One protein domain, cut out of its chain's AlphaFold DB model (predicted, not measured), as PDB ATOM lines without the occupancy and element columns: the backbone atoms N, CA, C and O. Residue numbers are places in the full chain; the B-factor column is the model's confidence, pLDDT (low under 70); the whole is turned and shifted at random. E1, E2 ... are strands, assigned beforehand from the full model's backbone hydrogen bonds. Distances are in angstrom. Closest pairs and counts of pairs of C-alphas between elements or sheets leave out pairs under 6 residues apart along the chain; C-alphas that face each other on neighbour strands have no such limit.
ATOM      1  N   ILE A 375     158.274 109.695 157.739       94.00
ATOM      2  CA  ILE A 375     157.328 108.857 158.486       94.00
ATOM      3  C   ILE A 375     158.025 107.546 158.850       94.00
ATOM      4  O   ILE A 375     158.479 106.817 157.970       94.00
ATOM      5  N   SER A 376     158.097 107.245 160.145       94.25
ATOM      6  CA  SER A 376     158.628 105.989 160.677       94.25
ATOM      7  C   SER A 376     157.497 105.157 161.269       94.25
ATOM      8  O   SER A 376     156.811 105.607 162.187       94.25
ATOM      9  N   ILE A 377     157.297 103.940 160.760       95.19
ATOM     10  CA  ILE A 377     156.360 102.975 161.342       95.19
ATOM     11  C   ILE A 377     157.108 102.141 162.386       95.19
ATOM     12  O   ILE A 377     157.935 101.302 162.037       95.19
ATOM     13  N   GLU A 378     156.812 102.361 163.666       95.38
ATOM     14  CA  GLU A 378     157.462 101.666 164.788       95.38
ATOM     15  C   GLU A 378     156.715 100.395 165.200       95.38
ATOM     16  O   GLU A 378     157.321  99.444 165.694       95.38
ATOM     17  N   LYS A 379     155.393 100.350 164.986       95.06
ATOM     18  CA  LYS A 379     154.572  99.172 165.286       95.06
ATOM     19  C   LYS A 379     153.443  99.014 164.281       95.06
ATOM     20  O   LYS A 379     152.768  99.982 163.937       95.06
ATOM     21  N   ARG A 380     153.209  97.770 163.852       92.38
ATOM     22  CA  ARG A 380     152.108  97.401 162.958       92.38
ATOM     23  C   ARG A 380     151.680  95.951 163.184       92.38
ATOM     24  O   ARG A 380     152.408  95.032 162.815       92.38
ATOM     25  N   VAL A 381     150.489  95.739 163.735       91.44
ATOM     26  CA  VAL A 381     149.897  94.404 163.912       91.44
ATOM     27  C   VAL A 381     148.886  94.151 162.795       91.44
ATOM     28  O   VAL A 381     147.790  94.711 162.780       91.44
ATOM     29  N   SER A 382     149.272  93.333 161.813       83.88
ATOM     30  CA  SER A 382     148.434  93.062 160.638       83.88
ATOM     31  C   SER A 382     147.070  92.487 161.038       83.88
ATOM     32  O   SER A 382     146.996  91.608 161.891       83.88
ATOM     33  N   GLY A 383     145.993  92.979 160.423       84.38
ATOM     34  CA  GLY A 383     144.615  92.556 160.711       84.38
ATOM     35  C   GLY A 383     143.967  93.217 161.934       84.38
ATOM     36  O   GLY A 383     142.745  93.287 161.992       84.38
ATOM     37  N   SER A 384     144.747  93.759 162.873       87.44
ATOM     38  CA  SER A 384     144.208  94.444 164.061       87.44
ATOM     39  C   SER A 384     144.003  95.947 163.853       87.44
ATOM     40  O   SER A 384     143.195  96.562 164.544       87.44
ATOM     41  N   ILE A 385     144.699  96.545 162.887       88.94
ATOM     42  CA  ILE A 385     144.625  97.977 162.565       88.94
ATOM     43  C   ILE A 385     143.361  98.260 161.762       88.94
ATOM     44  O   ILE A 385     143.057  97.536 160.810       88.94
ATOM     45  N   GLN A 386     142.637  99.325 162.105       86.94
ATOM     46  CA  GLN A 386     141.491  99.739 161.307       86.94
ATOM     47  C   GLN A 386     141.944 100.155 159.892       86.94
ATOM     48  O   GLN A 386     142.814 101.018 159.766       86.94
ATOM     49  N   PRO A 387     141.339  99.626 158.816       85.19
ATOM     50  CA  PRO A 387     141.677 100.036 157.454       85.19
ATOM     51  C   PRO A 387     141.504 101.540 157.213       85.19
ATOM     52  O   PRO A 387     140.646 102.187 157.826       85.19
ATOM     53  N   GLY A 388     142.303 102.072 156.290       87.62
ATOM     54  CA  GLY A 388     142.266 103.466 155.858       87.62
ATOM     55  C   GLY A 388     143.619 104.161 155.988       87.62
ATOM     56  O   GLY A 388     144.621 103.576 156.390       87.62
ATOM     57  N   PHE A 389     143.623 105.450 155.677       91.88
ATOM     58  CA  PHE A 389     144.813 106.290 155.659       91.88
ATOM     59  C   PHE A 389     144.858 107.199 156.880       91.88
ATOM     60  O   PHE A 389     143.832 107.629 157.406       91.88
ATOM     61  N   ASN A 390     146.064 107.516 157.322       93.25
ATOM     62  CA  ASN A 390     146.308 108.495 158.366       93.25
ATOM     63  C   ASN A 390     146.445 109.868 157.697       93.25
ATOM     64  O   ASN A 390     147.450 110.132 157.040       93.25
ATOM     65  N   LEU A 391     145.409 110.697 157.808       93.50
ATOM     66  CA  LEU A 391     145.382 112.075 157.325       93.50
ATOM     67  C   LEU A 391     146.062 112.988 158.344       93.50
ATOM     68  O   LEU A 391     145.857 112.839 159.548       93.50
ATOM     69  N   VAL A 392     146.850 113.935 157.846       92.31
ATOM     70  CA  VAL A 392     147.673 114.851 158.633       92.31
ATOM     71  C   VAL A 392     147.444 116.276 158.139       92.31
ATOM     72  O   VAL A 392     147.642 116.570 156.958       92.31
ATOM     73  N   SER A 393     147.062 117.171 159.049       91.38
ATOM     74  CA  SER A 393     147.016 118.618 158.812       91.38
ATOM     75  C   SER A 393     148.399 119.207 159.070       91.38
ATOM     76  O   SER A 393     148.724 119.570 160.201       91.38
ATOM     77  N   TYR A 394     149.236 119.235 158.033       90.06
ATOM     78  CA  TYR A 394     150.606 119.737 158.110       90.06
ATOM     79  C   TYR A 394     150.705 121.154 157.545       90.06
ATOM     80  O   TYR A 394     150.368 121.400 156.384       90.06
ATOM     81  N   ASN A 395     151.171 122.079 158.379       87.31
ATOM     82  CA  ASN A 395     151.285 123.495 158.067       87.31
ATOM     83  C   ASN A 395     152.753 123.906 158.021       87.31
ATOM     84  O   ASN A 395     153.518 123.571 158.924       87.31
ATOM     85  N   LEU A 396     153.118 124.653 156.981       83.44
ATOM     86  CA  LEU A 396     154.394 125.349 156.868       83.44
ATOM     87  C   LEU A 396     154.174 126.848 157.104       83.44
ATOM     88  O   LEU A 396     153.047 127.339 157.144       83.44
ATOM     89  N   LYS A 397     155.266 127.614 157.162       79.19
ATOM     90  CA  LYS A 397     155.219 129.075 157.338       79.19
ATOM     91  C   LYS A 397     154.376 129.821 156.289       79.19
ATOM     92  O   LYS A 397     153.663 130.770 156.613       79.19
ATOM     93  N   GLU A 398     154.491 129.447 155.013       79.94
ATOM     94  CA  GLU A 398     153.853 130.188 153.907       79.94
ATOM     95  C   GLU A 398     152.647 129.489 153.270       79.94
ATOM     96  O   GLU A 398     151.923 130.128 152.509       79.94
ATOM     97  N   GLU A 399     152.425 128.206 153.545       85.25
ATOM     98  CA  GLU A 399     151.352 127.402 152.951       85.25
ATOM     99  C   GLU A 399     151.048 126.181 153.821       85.25
ATOM    100  O   GLU A 399     151.901 125.741 154.592       85.25
ATOM    101  N   ALA A 400     149.877 125.580 153.629       89.00
ATOM    102  CA  ALA A 400     149.593 124.274 154.197       89.00
ATOM    103  C   ALA A 400     149.783 123.168 153.153       89.00
ATOM    104  O   ALA A 400     149.451 123.314 151.970       89.00
ATOM    105  N   ILE A 401     150.304 122.030 153.613       92.69
ATOM    106  CA  ILE A 401     150.475 120.828 152.800       92.69
ATOM    107  C   ILE A 401     149.884 119.617 153.535       92.69
ATOM    108  O   ILE A 401     150.631 118.718 153.929       92.69
ATOM    109  N   PRO A 402     148.552 119.551 153.743       94.00
ATOM    110  CA  PRO A 402     147.949 118.343 154.274       94.00
ATOM    111  C   PRO A 402     148.270 117.119 153.415       94.00
ATOM    112  O   PRO A 402     148.301 117.188 152.182       94.00
ATOM    113  N   PHE A 403     148.489 115.979 154.058       95.12
ATOM    114  CA  PHE A 403     148.816 114.731 153.375       95.12
ATOM    115  C   PHE A 403     148.191 113.536 154.086       95.12
ATOM    116  O   PHE A 403     147.807 113.624 155.248       95.12
ATOM    117  N   ALA A 404     148.090 112.407 153.388       95.25
ATOM    118  CA  ALA A 404     147.691 111.142 153.987       95.25
ATOM    119  C   ALA A 404     148.687 110.035 153.650       95.25
ATOM    120  O   ALA A 404     149.217 109.983 152.532       95.25
ATOM    121  N   PHE A 405     148.907 109.134 154.604       94.94
ATOM    122  CA  PHE A 405     149.800 107.989 154.457       94.94
ATOM    123  C   PHE A 405     149.132 106.672 154.863       94.94
ATOM    124  O   PHE A 405     148.206 106.658 155.676       94.94
ATOM    125  N   ASP A 406     149.575 105.567 154.266       92.69
ATOM    126  CA  ASP A 406     149.043 104.227 154.547       92.69
ATOM    127  C   ASP A 406     149.667 103.580 155.797       92.69
ATOM    128  O   ASP A 406     150.556 104.139 156.442       92.69
ATOM    129  N   SER A 407     149.208 102.377 156.156       90.25
ATOM    130  CA  SER A 407     149.718 101.636 157.322       90.25
ATOM    131  C   SER A 407     151.199 101.234 157.224       90.25
ATOM    132  O   SER A 407     151.762 100.766 158.214       90.25
ATOM    133  N   MET A 408     151.831 101.412 156.058       90.75
ATOM    134  CA  MET A 408     153.255 101.167 155.816       90.75
ATOM    135  C   MET A 408     154.082 102.463 155.787       90.75
ATOM    136  O   MET A 408     155.288 102.409 155.562       90.75
ATOM    137  N   GLY A 409     153.464 103.624 156.028       92.44
ATOM    138  CA  GLY A 409     154.157 104.913 156.050       92.44
ATOM    139  C   GLY A 409     154.364 105.538 154.671       92.44
ATOM    140  O   GLY A 409     155.019 106.574 154.571       92.44
ATOM    141  N   ASN A 410     153.811 104.963 153.597       93.38
ATOM    142  CA  ASN A 410     153.917 105.584 152.279       93.38
ATOM    143  C   ASN A 410     152.910 106.720 152.164       93.38
ATOM    144  O   ASN A 410     151.742 106.549 152.509       93.38
ATOM    145  N   MET A 411     153.324 107.859 151.610       95.06
ATOM    146  CA  MET A 411     152.400 108.937 151.254       95.06
ATOM    147  C   MET A 411     151.532 108.533 150.061       95.06
ATOM    148  O   MET A 411     152.044 108.068 149.043       95.06
ATOM    149  N   ARG A 412     150.218 108.731 150.187       95.38
ATOM    150  CA  ARG A 412     149.198 108.308 149.207       95.38
ATOM    151  C   ARG A 412     148.276 109.447 148.782       95.38
ATOM    152  O   ARG A 412     147.583 109.345 147.773       95.38
ATOM    153  N   TYR A 413     148.297 110.554 149.517       96.19
ATOM    154  CA  TYR A 413     147.600 111.783 149.170       96.19
ATOM    155  C   TYR A 413     148.390 112.993 149.653       96.19
ATOM    156  O   TYR A 413     148.977 112.949 150.728       96.19
ATOM    157  N   ILE A 414     148.392 114.064 148.864       96.25
ATOM    158  CA  ILE A 414     148.977 115.363 149.210       96.25
ATOM    159  C   ILE A 414     148.045 116.424 148.649       96.25
ATOM    160  O   ILE A 414     147.594 116.289 147.509       96.25
ATOM    161  N   LEU A 415     147.820 117.484 149.413       95.00
ATOM    162  CA  LEU A 415     147.082 118.653 148.981       95.00
ATOM    163  C   LEU A 415     147.901 119.918 149.230       95.00
ATOM    164  O   LEU A 415     148.184 120.270 150.364       95.00
ATOM    165  N   LYS A 416     148.257 120.622 148.159       92.88
ATOM    166  CA  LYS A 416     148.936 121.919 148.220       92.88
ATOM    167  C   LYS A 416     147.894 123.025 148.236       92.88
ATOM    168  O   LYS A 416     147.248 123.276 147.216       92.88
ATOM    169  N   THR A 417     147.711 123.677 149.377       87.31
ATOM    170  CA  THR A 417     146.693 124.727 149.518       87.31
ATOM    171  C   THR A 417     147.186 126.089 149.014       87.31
ATOM    172  O   THR A 417     146.383 126.924 148.595       87.31
ATOM    173  N   GLY A 418     148.508 126.286 148.973       84.44
ATOM    174  CA  GLY A 418     149.158 127.516 148.532       84.44
ATOM    175  C   GLY A 418     149.057 128.659 149.548       84.44
ATOM    176  O   GLY A 418     148.548 128.512 150.657       84.44
ATOM    177  N   LYS A 419     149.541 129.841 149.147       81.25
ATOM    178  CA  LYS A 419     149.661 131.022 150.027       81.25
ATOM    179  C   LYS A 419     148.329 131.612 150.490       81.25
ATOM    180  O   LYS A 419     148.322 132.398 151.438       81.25
ATOM    181  N   ASP A 420     147.244 131.253 149.810       77.62
ATOM    182  CA  ASP A 420     145.888 131.748 150.061       77.62
ATOM    183  C   ASP A 420     145.247 131.039 151.277       77.62
ATOM    184  O   ASP A 420     144.360 131.586 151.930       77.62
ATOM    185  N   ILE A 421     145.726 129.838 151.625       80.38
ATOM    186  CA  ILE A 421     145.277 129.046 152.779       80.38
ATOM    187  C   ILE A 421     146.527 128.549 153.521       80.38
ATOM    188  O   ILE A 421     146.973 127.416 153.342       80.38
ATOM    189  N   ARG A 422     147.136 129.434 154.321       76.00
ATOM    190  CA  ARG A 422     148.452 129.190 154.944       76.00
ATOM    191  C   ARG A 422     148.437 128.206 156.101       76.00
ATOM    192  O   ARG A 422     149.361 127.419 156.241       76.00
ATOM    193  N   ARG A 423     147.400 128.276 156.928       77.50
ATOM    194  CA  ARG A 423     147.151 127.341 158.022       77.50
ATOM    195  C   ARG A 423     145.875 126.613 157.671       77.50
ATOM    196  O   ARG A 423     144.867 127.265 157.444       77.50
ATOM    197  N   ALA A 424     145.950 125.304 157.502       80.75
ATOM    198  CA  ALA A 424     144.841 124.461 157.116       80.75
ATOM    199  C   ALA A 424     144.683 123.332 158.129       80.75
ATOM    200  O   ALA A 424     145.571 122.489 158.268       80.75
ATOM    201  N   ARG A 425     143.510 123.251 158.749       86.19
ATOM    202  CA  ARG A 425     143.002 121.996 159.297       86.19
ATOM    203  C   ARG A 425     142.157 121.328 158.224       86.19
ATOM    204  O   ARG A 425     141.194 121.931 157.744       86.19
ATOM    205  N   ILE A 426     142.545 120.120 157.827       89.12
ATOM    206  CA  ILE A 426     141.772 119.292 156.906       89.12
ATOM    207  C   ILE A 426     140.925 118.297 157.698       89.12
ATOM    208  O   ILE A 426     141.418 117.609 158.589       89.12
ATOM    209  N   GLU A 427     139.649 118.216 157.355       86.19
ATOM    210  CA  GLU A 427     138.705 117.266 157.933       86.19
ATOM    211  C   GLU A 427     137.944 116.573 156.804       86.19
ATOM    212  O   GLU A 427     137.572 117.193 155.799       86.19
ATOM    213  N   LYS A 428     137.688 115.275 156.964       84.25
ATOM    214  CA  LYS A 428     136.766 114.568 156.077       84.25
ATOM    215  C   LYS A 428     135.315 114.834 156.492       84.25
ATOM    216  O   LYS A 428     134.933 114.439 157.591       84.25
ATOM    217  N   ILE A 429     134.481 115.374 155.595       79.94
ATOM    218  CA  ILE A 429     133.015 115.291 155.766       79.94
ATOM    219  C   ILE A 429     132.490 114.033 155.082       79.94
ATOM    220  O   ILE A 429     131.968 113.125 155.724       79.94
ATOM    221  N   GLU A 430     132.625 113.989 153.763       80.50
ATOM    222  CA  GLU A 430     132.088 112.932 152.916       80.50
ATOM    223  C   GLU A 430     133.232 112.252 152.161       80.50
ATOM    224  O   GLU A 430     134.323 112.813 152.018       80.50
ATOM    225  N   PRO A 431     133.045 111.011 151.690       76.94
ATOM    226  CA  PRO A 431     134.009 110.378 150.803       76.94
ATOM    227  C   PRO A 431     134.387 111.279 149.618       76.94
ATOM    228  O   PRO A 431     133.546 111.665 148.813       76.94
ATOM    229  N   GLY A 432     135.673 111.623 149.519       80.44
ATOM    230  CA  GLY A 432     136.192 112.463 148.446       80.44
ATOM    231  C   GLY A 432     135.887 113.965 148.543       80.44
ATOM    232  O   GLY A 432     136.158 114.675 147.571       80.44
ATOM    233  N   ILE A 433     135.358 114.451 149.670       88.81
ATOM    234  CA  ILE A 433     135.152 115.881 149.941       88.81
ATOM    235  C   ILE A 433     135.879 116.262 151.231       88.81
ATOM    236  O   ILE A 433     135.645 115.691 152.299       88.81
ATOM    237  N   TRP A 434     136.752 117.256 151.111       89.88
ATOM    238  CA  TRP A 434     137.534 117.819 152.198       89.88
ATOM    239  C   TRP A 434     136.961 119.148 152.640       89.88
ATOM    240  O   TRP A 434     136.730 120.032 151.813       89.88
ATOM    241  N   ASP A 435     136.856 119.313 153.949       89.50
ATOM    242  CA  ASP A 435     136.765 120.623 154.560       89.50
ATOM    243  C   ASP A 435     138.153 121.105 154.933       89.50
ATOM    244  O   ASP A 435     138.923 120.388 155.567       89.50
ATOM    245  N   ILE A 436     138.460 122.340 154.552       87.62
ATOM    246  CA  ILE A 436     139.717 122.999 154.865       87.62
ATOM    247  C   ILE A 436     139.441 124.300 155.578       87.62
ATOM    248  O   ILE A 436     138.825 125.210 155.026       87.62
ATOM    249  N   LYS A 437     139.911 124.367 156.817       83.81
ATOM    250  CA  LYS A 437     139.736 125.506 157.711       83.81
ATOM    251  C   LYS A 437     141.054 126.246 157.841       83.81
ATOM    252  O   LYS A 437     142.049 125.617 158.180       83.81
ATOM    253  N   ASN A 438     141.049 127.550 157.604       78.06
ATOM    254  CA  ASN A 438     142.122 128.435 158.043       78.06
ATOM    255  C   ASN A 438     141.673 129.282 159.239       78.06
ATOM    256  O   ASN A 438     140.548 129.133 159.717       78.06
ATOM    257  N   ASP A 439     142.548 130.170 159.712       69.69
ATOM    258  CA  ASP A 439     142.284 131.030 160.875       69.69
ATOM    259  C   ASP A 439     141.057 131.953 160.697       69.69
ATOM    260  O   ASP A 439     140.530 132.475 161.678       69.69
ATOM    261  N   GLU A 440     140.589 132.182 159.464       74.81
ATOM    262  CA  GLU A 440     139.494 133.111 159.163       74.81
ATOM    263  C   GLU A 440     138.235 132.444 158.585       74.81
ATOM    264  O   GLU A 440     137.133 132.963 158.766       74.81
ATOM    265  N   ASP A 441     138.381 131.348 157.841       82.06
ATOM    266  CA  ASP A 441     137.390 130.830 156.905       82.06
ATOM    267  C   ASP A 441     137.523 129.328 156.635       82.06
ATOM    268  O   ASP A 441     138.580 128.711 156.767       82.06
ATOM    269  N   LYS A 442     136.413 128.753 156.173       85.50
ATOM    270  CA  LYS A 442     136.281 127.337 155.848       85.50
ATOM    271  C   LYS A 442     135.872 127.113 154.393       85.50
ATOM    272  O   LYS A 442     134.911 127.718 153.902       85.50
ATOM    273  N   PHE A 443     136.561 126.198 153.721       86.69
ATOM    274  CA  PHE A 443     136.392 125.850 152.312       86.69
ATOM    275  C   PHE A 443     136.069 124.374 152.142       86.69
ATOM    276  O   PHE A 443     136.567 123.545 152.890       86.69
ATOM    277  N   GLN A 444     135.294 124.061 151.109       90.69
ATOM    278  CA  GLN A 444     135.111 122.705 150.615       90.69
ATOM    279  C   GLN A 444     135.927 122.503 149.354       90.69
ATOM    280  O   GLN A 444     135.845 123.305 148.418       90.69
ATOM    281  N   LEU A 445     136.686 121.416 149.324       92.44
ATOM    282  CA  LEU A 445     137.424 120.961 148.160       92.44
ATOM    283  C   LEU A 445     137.028 119.524 147.837       92.44
ATOM    284  O   LEU A 445     136.760 118.729 148.732       92.44
ATOM    285  N   ASN A 446     137.028 119.158 146.559       93.19
ATOM    286  CA  ASN A 446     136.971 117.742 146.205       93.19
ATOM    287  C   ASN A 446     138.350 117.079 146.370       93.19
ATOM    288  O   ASN A 446     139.377 117.743 146.522       93.19
ATOM    289  N   ILE A 447     138.386 115.751 146.264       93.12
ATOM    290  CA  ILE A 447     139.605 114.946 146.402       93.12
ATOM    291  C   ILE A 447     140.708 115.319 145.399       93.12
ATOM    292  O   ILE A 447     141.881 115.121 145.692       93.12
ATOM    293  N   LEU A 448     140.369 115.897 144.241       95.62
ATOM    294  CA  LEU A 448     141.337 116.357 143.234       95.62
ATOM    295  C   LEU A 448     141.898 117.758 143.539       95.62
ATOM    296  O   LEU A 448     142.800 118.223 142.840       95.62
ATOM    297  N   GLY A 449     141.407 118.414 144.592       93.50
ATOM    298  CA  GLY A 449     141.844 119.736 145.027       93.50
ATOM    299  C   GLY A 449     141.147 120.896 144.313       93.50
ATOM    300  O   GLY A 449     141.678 122.005 144.345       93.50
ATOM    301  N   LYS A 450     139.996 120.666 143.665       94.00
ATOM    302  CA  LYS A 450     139.129 121.740 143.151       94.00
ATOM    303  C   LYS A 450     138.316 122.336 144.289       94.00
ATOM    304  O   LYS A 450     137.738 121.581 145.070       94.00
ATOM    305  N   ILE A 451     138.190 123.655 144.331       91.69
ATOM    306  CA  ILE A 451     137.315 124.334 145.284       91.69
ATOM    307  C   ILE A 451     135.854 124.177 144.863       91.69
ATOM    308  O   ILE A 451     135.451 124.556 143.764       91.69
ATOM    309  N   LEU A 452     135.046 123.634 145.770       89.25
ATOM    310  CA  LEU A 452     133.600 123.485 145.615       89.25
ATOM    311  C   LEU A 452     132.854 124.706 146.157       89.25
ATOM    312  O   LEU A 452     131.851 125.130 145.589       89.25
ATOM    313  N   GLY A 453     133.356 125.310 147.236       83.88
ATOM    314  CA  GLY A 453     132.699 126.450 147.863       83.88
ATOM    315  C   GLY A 453     133.368 126.913 149.151       83.88
ATOM    316  O   GLY A 453     134.275 126.272 149.668       83.88
ATOM    317  N   ARG A 454     132.902 128.052 149.672       79.56
ATOM    318  CA  ARG A 454     133.213 128.532 151.026       79.56
ATOM    319  C   ARG A 454     131.991 128.272 151.893       79.56
ATOM    320  O   ARG A 454     130.905 128.695 151.505       79.56
ATOM    321  N   ILE A 455     132.188 127.655 153.049       72.25
ATOM    322  CA  ILE A 455     131.109 127.308 153.979       72.25
ATOM    323  C   ILE A 455     130.805 128.482 154.919       72.25
ATOM    324  O   ILE A 455     129.649 128.734 155.238       72.25
ATOM    325  N   GLY A 456     131.819 129.261 155.309       69.88
ATOM    326  CA  GLY A 456     131.646 130.414 156.193       69.88
ATOM    327  C   GLY A 456     132.820 130.601 157.142       69.88
ATOM    328  O   GLY A 456     133.856 129.957 156.981       69.88
ATOM    329  N   ARG A 457     132.637 131.490 158.122       70.12
ATOM    330  CA  ARG A 457     133.530 131.584 159.279       70.12
ATOM    331  C   ARG A 457     133.081 130.585 160.331       70.12
ATOM    332  O   ARG A 457     131.880 130.408 160.526       70.12
ATOM    333  N   GLU A 458     134.036 130.005 161.028       59.81
ATOM    334  CA  GLU A 458     133.796 129.285 162.270       59.81
ATOM    335  C   GLU A 458     134.312 130.190 163.397       59.81
ATOM    336  O   GLU A 458     135.420 130.717 163.304       59.81
ATOM    337  N   GLU A 459     133.497 130.466 164.418       52.00
ATOM    338  CA  GLU A 459     133.999 131.157 165.610       52.00
ATOM    339  C   GLU A 459     134.993 130.215 166.290       52.00
ATOM    340  O   GLU A 459     134.596 129.184 166.834       52.00
ATOM    341  N   SER A 460     136.285 130.535 166.224       50.22
ATOM    342  CA  SER A 460     137.358 129.726 166.800       50.22
ATOM    343  C   SER A 460     137.178 129.600 168.319       50.22
ATOM    344  O   SER A 460     137.616 130.463 169.084       50.22
ATOM    345  N   LYS A 461     136.504 128.540 168.772       47.06
ATOM    346  CA  LYS A 461     136.461 128.145 170.190       47.06
ATOM    347  C   LYS A 461     137.427 127.011 170.516       47.06
ATOM    348  O   LYS A 461     137.774 126.852 171.684       47.06
ATOM    349  N   ASP A 462     137.915 126.294 169.510       50.50
ATOM    350  CA  ASP A 462     138.853 125.199 169.723       50.50
ATOM    351  C   ASP A 462     140.273 125.754 169.797       50.50
ATOM    352  O   ASP A 462     140.850 126.183 168.797       50.50
ATOM    353  N   LYS A 463     140.844 125.754 171.004       54.41
ATOM    354  CA  LYS A 463     142.298 125.847 171.156       54.41
ATOM    355  C   LYS A 463     142.917 124.673 170.396       54.41
ATOM    356  O   LYS A 463     142.383 123.569 170.462       54.41
ATOM    357  N   ASP A 464     144.029 124.901 169.702       59.06
ATOM    358  CA  ASP A 464     144.811 123.803 169.136       59.06
ATOM    359  C   ASP A 464     145.250 122.881 170.283       59.06
ATOM    360  O   ASP A 464     146.084 123.237 171.120       59.06
ATOM    361  N   GLU A 465     144.612 121.716 170.381       63.59
ATOM    362  CA  GLU A 465     144.969 120.704 171.361       63.59
ATOM    363  C   GLU A 465     146.145 119.898 170.815       63.59
ATOM    364  O   GLU A 465     146.055 119.271 169.763       63.59
ATOM    365  N   ASN A 466     147.240 119.834 171.574       72.19
ATOM    366  CA  ASN A 466     148.411 119.021 171.221       72.19
ATOM    367  C   ASN A 466     148.118 117.509 171.196       72.19
ATOM    368  O   ASN A 466     149.015 116.717 170.914       72.19
ATOM    369  N   LYS A 467     146.899 117.084 171.543       82.56
ATOM    370  CA  LYS A 467     146.481 115.688 171.573       82.56
ATOM    371  C   LYS A 467     145.022 115.565 171.152       82.56
ATOM    372  O   LYS A 467     144.151 116.089 171.830       82.56
ATOM    373  N   LYS A 468     144.754 114.762 170.124       84.12
ATOM    374  CA  LYS A 468     143.402 114.396 169.691       84.12
ATOM    375  C   LYS A 468     143.194 112.898 169.805       84.12
ATOM    376  O   LYS A 468     144.111 112.112 169.580       84.12
ATOM    377  N   THR A 469     141.980 112.494 170.160       86.81
ATOM    378  CA  THR A 469     141.609 111.081 170.265       86.81
ATOM    379  C   THR A 469     140.334 110.807 169.474       86.81
ATOM    380  O   THR A 469     139.358 111.539 169.600       86.81
ATOM    381  N   LYS A 470     140.338 109.751 168.657       89.25
ATOM    382  CA  LYS A 470     139.222 109.339 167.797       89.25
ATOM    383  C   LYS A 470     138.915 107.861 168.009       89.25
ATOM    384  O   LYS A 470     139.804 107.017 167.908       89.25
ATOM    385  N   TYR A 471     137.647 107.548 168.264       90.44
ATOM    386  CA  TYR A 471     137.172 106.168 168.329       90.44
ATOM    387  C   TYR A 471     137.023 105.577 166.919       90.44
ATOM    388  O   TYR A 471     136.448 106.196 166.020       90.44
ATOM    389  N   LEU A 472     137.566 104.378 166.730       88.81
ATOM    390  CA  LEU A 472     137.654 103.655 165.471       88.81
ATOM    391  C   LEU A 472     136.755 102.412 165.541       88.81
ATOM    392  O   LEU A 472     137.156 101.337 165.985       88.81
ATOM    393  N   VAL A 473     135.504 102.596 165.110       85.56
ATOM    394  CA  VAL A 473     134.392 101.654 165.331       85.56
ATOM    395  C   VAL A 473     134.632 100.268 164.723       85.56
ATOM    396  O   VAL A 473     134.247  99.274 165.328       85.56
ATOM    397  N   ARG A 474     135.248 100.174 163.533       82.88
ATOM    398  CA  ARG A 474     135.289  98.922 162.750       82.88
ATOM    399  C   ARG A 474     136.058  97.814 163.466       82.88
ATOM    400  O   ARG A 474     135.650  96.662 163.383       82.88
ATOM    401  N   ASN A 475     137.130  98.180 164.160       86.00
ATOM    402  CA  ASN A 475     137.966  97.242 164.906       86.00
ATOM    403  C   ASN A 475     137.887  97.454 166.425       86.00
ATOM    404  O   ASN A 475     138.651  96.829 167.147       86.00
ATOM    405  N   ASN A 476     136.981  98.316 166.908       90.38
ATOM    406  CA  ASN A 476     136.895  98.703 168.319       90.38
ATOM    407  C   ASN A 476     138.234  99.254 168.866       90.38
ATOM    408  O   ASN A 476     138.720  98.872 169.932       90.38
ATOM    409  N   ASN A 477     138.847 100.161 168.104       93.25
ATOM    410  CA  ASN A 477     140.149 100.744 168.419       93.25
ATOM    411  C   ASN A 477     140.025 102.214 168.839       93.25
ATOM    412  O   ASN A 477     139.021 102.886 168.594       93.25
ATOM    413  N   LEU A 478     141.086 102.748 169.432       93.75
ATOM    414  CA  LEU A 478     141.236 104.155 169.770       93.75
ATOM    415  C   LEU A 478     142.497 104.700 169.103       93.75
ATOM    416  O   LEU A 478     143.592 104.232 169.403       93.75
ATOM    417  N   LEU A 479     142.353 105.686 168.219       92.75
ATOM    418  CA  LEU A 479     143.490 106.414 167.660       92.75
ATOM    419  C   LEU A 479     143.743 107.671 168.480       92.75
ATOM    420  O   LEU A 479     142.853 108.505 168.637       92.75
ATOM    421  N   THR A 480     144.975 107.838 168.930       91.94
ATOM    422  CA  THR A 480     145.476 109.055 169.553       91.94
ATOM    423  C   THR A 480     146.555 109.663 168.667       91.94
ATOM    424  O   THR A 480     147.517 108.990 168.304       91.94
ATOM    425  N   VAL A 481     146.402 110.946 168.350       90.06
ATOM    426  CA  VAL A 481     147.400 111.751 167.644       90.06
ATOM    427  C   VAL A 481     147.939 112.788 168.614       90.06
ATOM    428  O   VAL A 481     147.153 113.532 169.195       90.06
ATOM    429  N   THR A 482     149.254 112.813 168.831       88.06
ATOM    430  CA  THR A 482     149.916 113.781 169.721       88.06
ATOM    431  C   THR A 482     150.991 114.543 168.960       88.06
ATOM    432  O   THR A 482     151.850 113.915 168.346       88.06
ATOM    433  N   SER A 483     150.967 115.871 169.022       77.69
ATOM    434  CA  SER A 483     151.967 116.753 168.413       77.69
ATOM    435  C   SER A 483     152.946 117.254 169.477       77.69
ATOM    436  O   SER A 483     152.537 117.761 170.520       77.69
ATOM    437  N   TYR A 484     154.245 117.123 169.215       70.81
ATOM    438  CA  TYR A 484     155.331 117.525 170.108       70.81
ATOM    439  C   TYR A 484     156.168 118.631 169.455       70.81
ATOM    440  O   TYR A 484     156.820 118.392 168.438       70.81
ATOM    441  N   MET A 485     156.174 119.826 170.059       61.62
ATOM    442  CA  MET A 485     156.978 120.971 169.594       61.62
ATOM    443  C   MET A 485     158.342 121.096 170.303       61.62
ATOM    444  O   MET A 485     159.280 121.651 169.736       61.62
ATOM    445  N   ASP A 486     158.486 120.540 171.512       55.12
ATOM    446  CA  ASP A 486     159.588 120.874 172.438       55.12
ATOM    447  C   ASP A 486     160.785 119.893 172.429       55.12
ATOM    448  O   ASP A 486     161.590 119.872 173.358       55.12
ATOM    449  N   GLY A 487     160.929 119.065 171.388       56.94
ATOM    450  CA  GLY A 487     162.049 118.122 171.242       56.94
ATOM    451  C   GLY A 487     163.210 118.641 170.381       56.94
ATOM    452  O   GLY A 487     163.063 119.615 169.642       56.94
ATOM    453  N   SER A 488     164.356 117.939 170.408       58.91
ATOM    454  CA  SER A 488     165.470 118.152 169.457       58.91
ATOM    455  C   SER A 488     165.042 117.971 167.994       58.91
ATOM    456  O   SER A 488     165.654 118.550 167.108       58.91
ATOM    457  N   TYR A 489     163.975 117.196 167.765       66.00
ATOM    458  CA  TYR A 489     163.266 117.078 166.495       66.00
ATOM    459  C   TYR A 489     161.767 117.194 166.780       66.00
ATOM    460  O   TYR A 489     161.238 116.381 167.550       66.00
ATOM    461  N   PRO A 490     161.072 118.195 166.223       75.19
ATOM    462  CA  PRO A 490     159.644 118.307 166.412       75.19
ATOM    463  C   PRO A 490     158.966 117.154 165.654       75.19
ATOM    464  O   PRO A 490     159.394 116.732 164.574       75.19
ATOM    465  N   SER A 491     157.970 116.545 166.296       84.50
ATOM    466  CA  SER A 491     157.388 115.288 165.820       84.50
ATOM    467  C   SER A 491     155.903 115.181 166.128       84.50
ATOM    468  O   SER A 491     155.368 115.914 166.957       84.50
ATOM    469  N   ALA A 492     155.216 114.277 165.436       89.00
ATOM    470  CA  ALA A 492     153.877 113.846 165.813       89.00
ATOM    471  C   ALA A 492     153.820 112.324 165.928       89.00
ATOM    472  O   ALA A 492     154.454 111.605 165.157       89.00
ATOM    473  N   LEU A 493     153.044 111.842 166.891       91.44
ATOM    474  CA  LEU A 493     152.839 110.430 167.175       91.44
ATOM    475  C   LEU A 493     151.400 110.047 166.854       91.44
ATOM    476  O   LEU A 493     150.470 110.621 167.416       91.44
ATOM    477  N   PHE A 494     151.233 109.046 165.997       94.38
ATOM    478  CA  PHE A 494     149.972 108.354 165.764       94.38
ATOM    479  C   PHE A 494     150.042 107.001 166.466       94.38
ATOM    480  O   PHE A 494     150.822 106.144 166.052       94.38
ATOM    481  N   SER A 495     149.214 106.803 167.488       94.38
ATOM    482  CA  SER A 495     149.124 105.547 168.238       94.38
ATOM    483  C   SER A 495     147.697 105.019 168.218       94.38
ATOM    484  O   SER A 495     146.769 105.701 168.650       94.38
ATOM    485  N   GLU A 496     147.514 103.799 167.725       94.81
ATOM    486  CA  GLU A 496     146.231 103.098 167.733       94.81
ATOM    487  C   GLU A 496     146.269 101.975 168.761       94.81
ATOM    488  O   GLU A 496     147.149 101.115 168.708       94.81
ATOM    489  N   TYR A 497     145.297 101.958 169.665       94.44
ATOM    490  CA  TYR A 497     145.150 100.936 170.695       94.44
ATOM    491  C   TYR A 497     143.888 100.122 170.450       94.44
ATOM    492  O   TYR A 497     142.823 100.695 170.226       94.44
ATOM    493  N   GLY A 498     143.992  98.796 170.535       93.38
ATOM    494  CA  GLY A 498     142.810  97.943 170.610       93.38
ATOM    495  C   GLY A 498     142.158  98.094 171.977       93.38
ATOM    496  O   GLY A 498     142.832  97.902 172.988       93.38
ATOM    497  N   LEU A 499     140.870  98.447 172.044       90.50
ATOM    498  CA  LEU A 499     140.201  98.610 173.342       90.50
ATOM    499  C   LEU A 499     140.024  97.268 174.060       90.50
ATOM    500  O   LEU A 499     140.143  97.212 175.284       90.50
ATOM    501  N   ASP A 500     139.813  96.194 173.298       87.69
ATOM    502  CA  ASP A 500     139.661  94.843 173.842       87.69
ATOM    503  C   ASP A 500     141.004  94.245 174.283       87.69
ATOM    504  O   ASP A 500     141.117  93.711 175.386       87.69
ATOM    505  N   SER A 501     142.046  94.368 173.451       87.88
ATOM    506  CA  SER A 501     143.384  93.842 173.763       87.88
ATOM    507  C   SER A 501     144.157  94.716 174.751       87.88
ATOM    508  O   SER A 501     145.056  94.226 175.429       87.88
ATOM    509  N   LYS A 502     143.826  96.013 174.829       88.75
ATOM    510  CA  LYS A 502     144.604  97.065 175.508       88.75
ATOM    511  C   LYS A 502     146.042  97.193 175.000       88.75
ATOM    512  O   LYS A 502     146.878  97.819 175.650       88.75
ATOM    513  N   GLU A 503     146.334  96.628 173.833       92.88
ATOM    514  CA  GLU A 503     147.644  96.704 173.204       92.88
ATOM    515  C   GLU A 503     147.669  97.795 172.137       92.88
ATOM    516  O   GLU A 503     146.701  98.003 171.405       92.88
ATOM    517  N   GLU A 504     148.812  98.472 172.012       93.88
ATOM    518  CA  GLU A 504     149.082  99.326 170.856       93.88
ATOM    519  C   GLU A 504     149.193  98.434 169.611       93.88
ATOM    520  O   GLU A 504     150.042  97.547 169.566       93.88
ATOM    521  N   VAL A 505     148.345  98.630 168.607       94.38
ATOM    522  CA  VAL A 505     148.325  97.831 167.368       94.38
ATOM    523  C   VAL A 505     148.993  98.554 166.200       94.38
ATOM    524  O   VAL A 505     149.429  97.914 165.243       94.38
ATOM    525  N   PHE A 506     149.123  99.878 166.289       95.44
ATOM    526  CA  PHE A 506     149.822 100.705 165.313       95.44
ATOM    527  C   PHE A 506     150.523 101.870 165.997       95.44
ATOM    528  O   PHE A 506     149.951 102.500 166.885       95.44
ATOM    529  N   ARG A 507     151.743 102.163 165.545       95.69
ATOM    530  CA  ARG A 507     152.528 103.304 166.000       95.69
ATOM    531  C   ARG A 507     153.316 103.889 164.838       95.69
ATOM    532  O   ARG A 507     154.129 103.185 164.235       95.69
ATOM    533  N   ALA A 508     153.100 105.169 164.559       95.62
ATOM    534  CA  ALA A 508     153.868 105.925 163.580       95.62
ATOM    535  C   ALA A 508     154.381 107.234 164.180       95.62
ATOM    536  O   ALA A 508     153.623 107.971 164.812       95.62
ATOM    537  N   VAL A 509     155.656 107.527 163.939       93.44
ATOM    538  CA  VAL A 509     156.305 108.783 164.318       93.44
ATOM    539  C   VAL A 509     156.596 109.579 163.056       93.44
ATOM    540  O   VAL A 509     157.210 109.075 162.115       93.44
ATOM    541  N   ILE A 510     156.135 110.822 163.035       92.06
ATOM    542  CA  ILE A 510     156.312 111.760 161.933       92.06
ATOM    543  C   ILE A 510     157.356 112.783 162.362       92.06
ATOM    544  O   ILE A 510     157.115 113.528 163.308       92.06
ATOM    545  N   TYR A 511     158.493 112.818 161.676       87.25
ATOM    546  CA  TYR A 511     159.597 113.742 161.928       87.25
ATOM    547  C   TYR A 511     159.548 114.887 160.918       87.25
ATOM    548  O   TYR A 511     159.566 114.637 159.712       87.25
ATOM    549  N   TYR A 512     159.507 116.131 161.393       80.38
ATOM    550  CA  TYR A 512     159.572 117.319 160.539       80.38
ATOM    551  C   TYR A 512     160.746 118.210 160.932       80.38
ATOM    552  O   TYR A 512     161.182 118.225 162.081       80.38
ATOM    553  N   ASP A 513     161.282 118.924 159.947       68.62
ATOM    554  CA  ASP A 513     162.442 119.781 160.146       68.62
ATOM    555  C   ASP A 513     162.066 121.060 160.910       68.62
ATOM    556  O   ASP A 513     161.072 121.727 160.583       68.62
ATOM    557  N   LYS A 514     162.878 121.382 161.923       56.62
ATOM    558  CA  LYS A 514     162.838 122.638 162.684       56.62
ATOM    559  C   LYS A 514     163.715 123.708 162.029       56.62
ATOM    560  O   LYS A 514     163.385 124.893 162.102       56.62
ATOM    561  N   ASP A 515     164.794 123.301 161.361       48.56
ATOM    562  CA  ASP A 515     165.833 124.175 160.823       48.56
ATOM    563  C   ASP A 515     165.394 124.780 159.479       48.56
ATOM    564  O   ASP A 515     165.876 124.464 158.396       48.56
ATOM    565  N   GLY A 516     164.430 125.699 159.556       52.69
ATOM    566  CA  GLY A 516     163.968 126.490 158.413       52.69
ATOM    567  C   GLY A 516     162.702 127.303 158.675       52.69
ATOM    568  O   GLY A 516     162.471 128.307 157.997       52.69
ATOM    569  N   ALA A 517     161.898 126.921 159.671       51.06
ATOM    570  CA  ALA A 517     160.764 127.705 160.142       51.06
ATOM    571  C   ALA A 517     160.312 127.225 161.528       51.06
ATOM    572  O   ALA A 517     159.787 126.122 161.650       51.06
ATOM    573  N   ASP A 518     160.368 128.108 162.528       53.84
ATOM    574  CA  ASP A 518     159.760 127.934 163.863       53.84
ATOM    575  C   ASP A 518     158.225 127.695 163.833       53.84
ATOM    576  O   ASP A 518     157.575 127.636 164.872       53.84
ATOM    577  N   GLU A 519     157.628 127.586 162.643       60.59
ATOM    578  CA  GLU A 519     156.186 127.547 162.388       60.59
ATOM    579  C   GLU A 519     155.711 126.254 161.700       60.59
ATOM    580  O   GLU A 519     154.515 126.120 161.437       60.59
ATOM    581  N   ASN A 520     156.604 125.302 161.392       70.56
ATOM    582  CA  ASN A 520     156.177 124.004 160.866       70.56
ATOM    583  C   ASN A 520     155.441 123.229 161.964       70.56
ATOM    584  O   ASN A 520     156.030 122.920 162.999       70.56
ATOM    585  N   ILE A 521     154.168 122.898 161.749       77.31
ATOM    586  CA  ILE A 521     153.346 122.257 162.780       77.31
ATOM    587  C   ILE A 521     152.367 121.249 162.186       77.31
ATOM    588  O   ILE A 521     151.737 121.479 161.151       77.31
ATOM    589  N   ILE A 522     152.211 120.122 162.880       81.19
ATOM    590  CA  ILE A 522     151.089 119.206 162.675       81.19
ATOM    591  C   ILE A 522     149.974 119.642 163.620       81.19
ATOM    592  O   ILE A 522     150.072 119.466 164.834       81.19
ATOM    593  N   GLN A 523     148.935 120.243 163.049       75.25
ATOM    594  CA  GLN A 523     147.826 120.823 163.805       75.25
ATOM    595  C   GLN A 523     146.768 119.779 164.179       75.25
ATOM    596  O   GLN A 523     146.081 119.922 165.184       75.25
ATOM    597  N   ASP A 524     146.608 118.745 163.353       81.44
ATOM    598  CA  ASP A 524     145.586 117.716 163.530       81.44
ATOM    599  C   ASP A 524     145.958 116.436 162.763       81.44
ATOM    600  O   ASP A 524     146.733 116.469 161.800       81.44
ATOM    601  N   GLY A 525     145.366 115.313 163.157       86.62
ATOM    602  CA  GLY A 525     145.435 114.058 162.431       86.62
ATOM    603  C   GLY A 525     144.252 113.136 162.713       86.62
ATOM    604  O   GLY A 525     143.686 113.116 163.806       86.62
ATOM    605  N   GLU A 526     143.877 112.335 161.719       88.25
ATOM    606  CA  GLU A 526     142.799 111.360 161.859       88.25
ATOM    607  C   GLU A 526     142.935 110.161 160.913       88.25
ATOM    608  O   GLU A 526     143.513 110.254 159.834       88.25
ATOM    609  N   ARG A 527     142.345 109.017 161.291       90.12
ATOM    610  CA  ARG A 527     142.115 107.901 160.361       90.12
ATOM    611  C   ARG A 527     140.927 108.234 159.466       90.12
ATOM    612  O   ARG A 527     139.835 108.533 159.973       90.12
ATOM    613  N   VAL A 528     141.130 108.130 158.157       88.88
ATOM    614  CA  VAL A 528     140.121 108.400 157.130       88.88
ATOM    615  C   VAL A 528     140.111 107.317 156.063       88.88
ATOM    616  O   VAL A 528     141.118 106.679 155.777       88.88
ATOM    617  N   MET A 529     138.961 107.174 155.421       85.69
ATOM    618  CA  MET A 529     138.878 106.567 154.094       85.69
ATOM    619  C   MET A 529     139.078 107.697 153.079       85.69
ATOM    620  O   MET A 529     138.352 108.691 153.161       85.69
ATOM    621  N   LEU A 530     140.042 107.604 152.166       81.81
ATOM    622  CA  LEU A 530     140.246 108.612 151.120       81.81
ATOM    623  C   LEU A 530     139.034 108.700 150.179       81.81
ATOM    624  O   LEU A 530     138.694 109.802 149.743       81.81
ATOM    625  N   TYR A 531     138.352 107.583 149.908       81.38
ATOM    626  CA  TYR A 531     137.172 107.545 149.043       81.38
ATOM    627  C   TYR A 531     136.073 106.584 149.546       81.38
ATOM    628  O   TYR A 531     136.128 106.074 150.668       81.38
ATOM    629  N   GLU A 532     134.968 106.460 148.797       67.31
ATOM    630  CA  GLU A 532     133.823 105.621 149.177       67.31
ATOM    631  C   GLU A 532     134.099 104.148 148.861       67.31
ATOM    632  O   GLU A 532     134.504 103.798 147.753       67.31
ATOM    633  N   GLY A 533     133.835 103.265 149.825       56.34
ATOM    634  CA  GLY A 533     134.063 101.831 149.645       56.34
ATOM    635  C   GLY A 533     135.535 101.427 149.697       56.34
ATOM    636  O   GLY A 533     135.867 100.369 149.174       56.34
TER     637      GLY A 533
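Overview. This is residues 375 to 533 of the 537 residues of the protein "Arylsulfotran_N domain-containing protein" of Cetobacterium sp. 8H (UniProt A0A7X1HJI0). Two antiparallel sheets lie face to face as a sandwich, the five strands E1 E12 E11 E10 E9 over the four strands E4 E3 E2 E13. A third, strongly twisted sheet, E5 E6 E7 E8, sits at one side of it, with its edge strand E5 near E2 and E13 and its other edge E8 far from the middle. The printed part has 159 residues, with no named helix and thirteen named strands, E1 to E13, in order along the chain; the class is all strand. It is compact, with a radius of gyration of the C-alphas of 15.5 A, and spans 44 by 40 by 30 A.

Arrangement. E1, residues 375 to 380, is an edge strand of the largest sheet and the antiparallel neighbour of E12, residues 504 to 511; N 376 and O 509 are 2.8 A apart, within hydrogen-bond range. E9, 467 to 472, E10, 477 to 484, E11, 491 to 498, and E12 form a meander, each strand the antiparallel neighbour of the one before. N 470 and O 479 are 2.8 A apart between E9 and E10, N 480 and O 495 2.8 A between E10 and E11, and N 494 and O 508 2.9 A between E11 and E12. In the second sheet, E2, 389 to 395, E3, 403 to 405, and E4, 411 to 414, form another meander, and E13, 521 to 528, is antiparallel to E2, with N 391 and O 526 at 2.8 A. N 390 and O 405 are 2.8 A apart between E2 and E3, and N 404 and O 413 2.9 A between E3 and E4. In the sandwich, the strands of the two sheets stand at 23 degrees; the closest C-alphas of E10 and E13, Val 481 and Gly 525, are 6.0 A apart. E5, 425 to 430, E6, 433 to 437, E7, 442 to 446, and E8, 451 to 456, form the third meander, with N 427 and O 435, N 434 and O 445, and N 444 and O 453 at 2.9, 2.8 and 2.8 A. The closest C-alphas of E2 and E5, Ser 393 and Arg 425, are 5.3 A apart.

Along the chain. E1 begins at C-alpha 375, (157.328, 108.857, 158.486). E2 measures 18.5 A, E10 22.7 A, E11 23.2 A, and E12 and E13 20.0 A each; E13 ends at C-alpha 528, (140.121, 108.400, 157.130).

Size, cuts and confidence. The C-alphas of Asp 420 and Ser 501, the two farthest apart, are 44.8 A apart. The printed part has no cut, and no link is long. Low confidence includes residues 458 to 465, 485 to 489 and 513 to 519; the mean pLDDT of the printed part is 83.1.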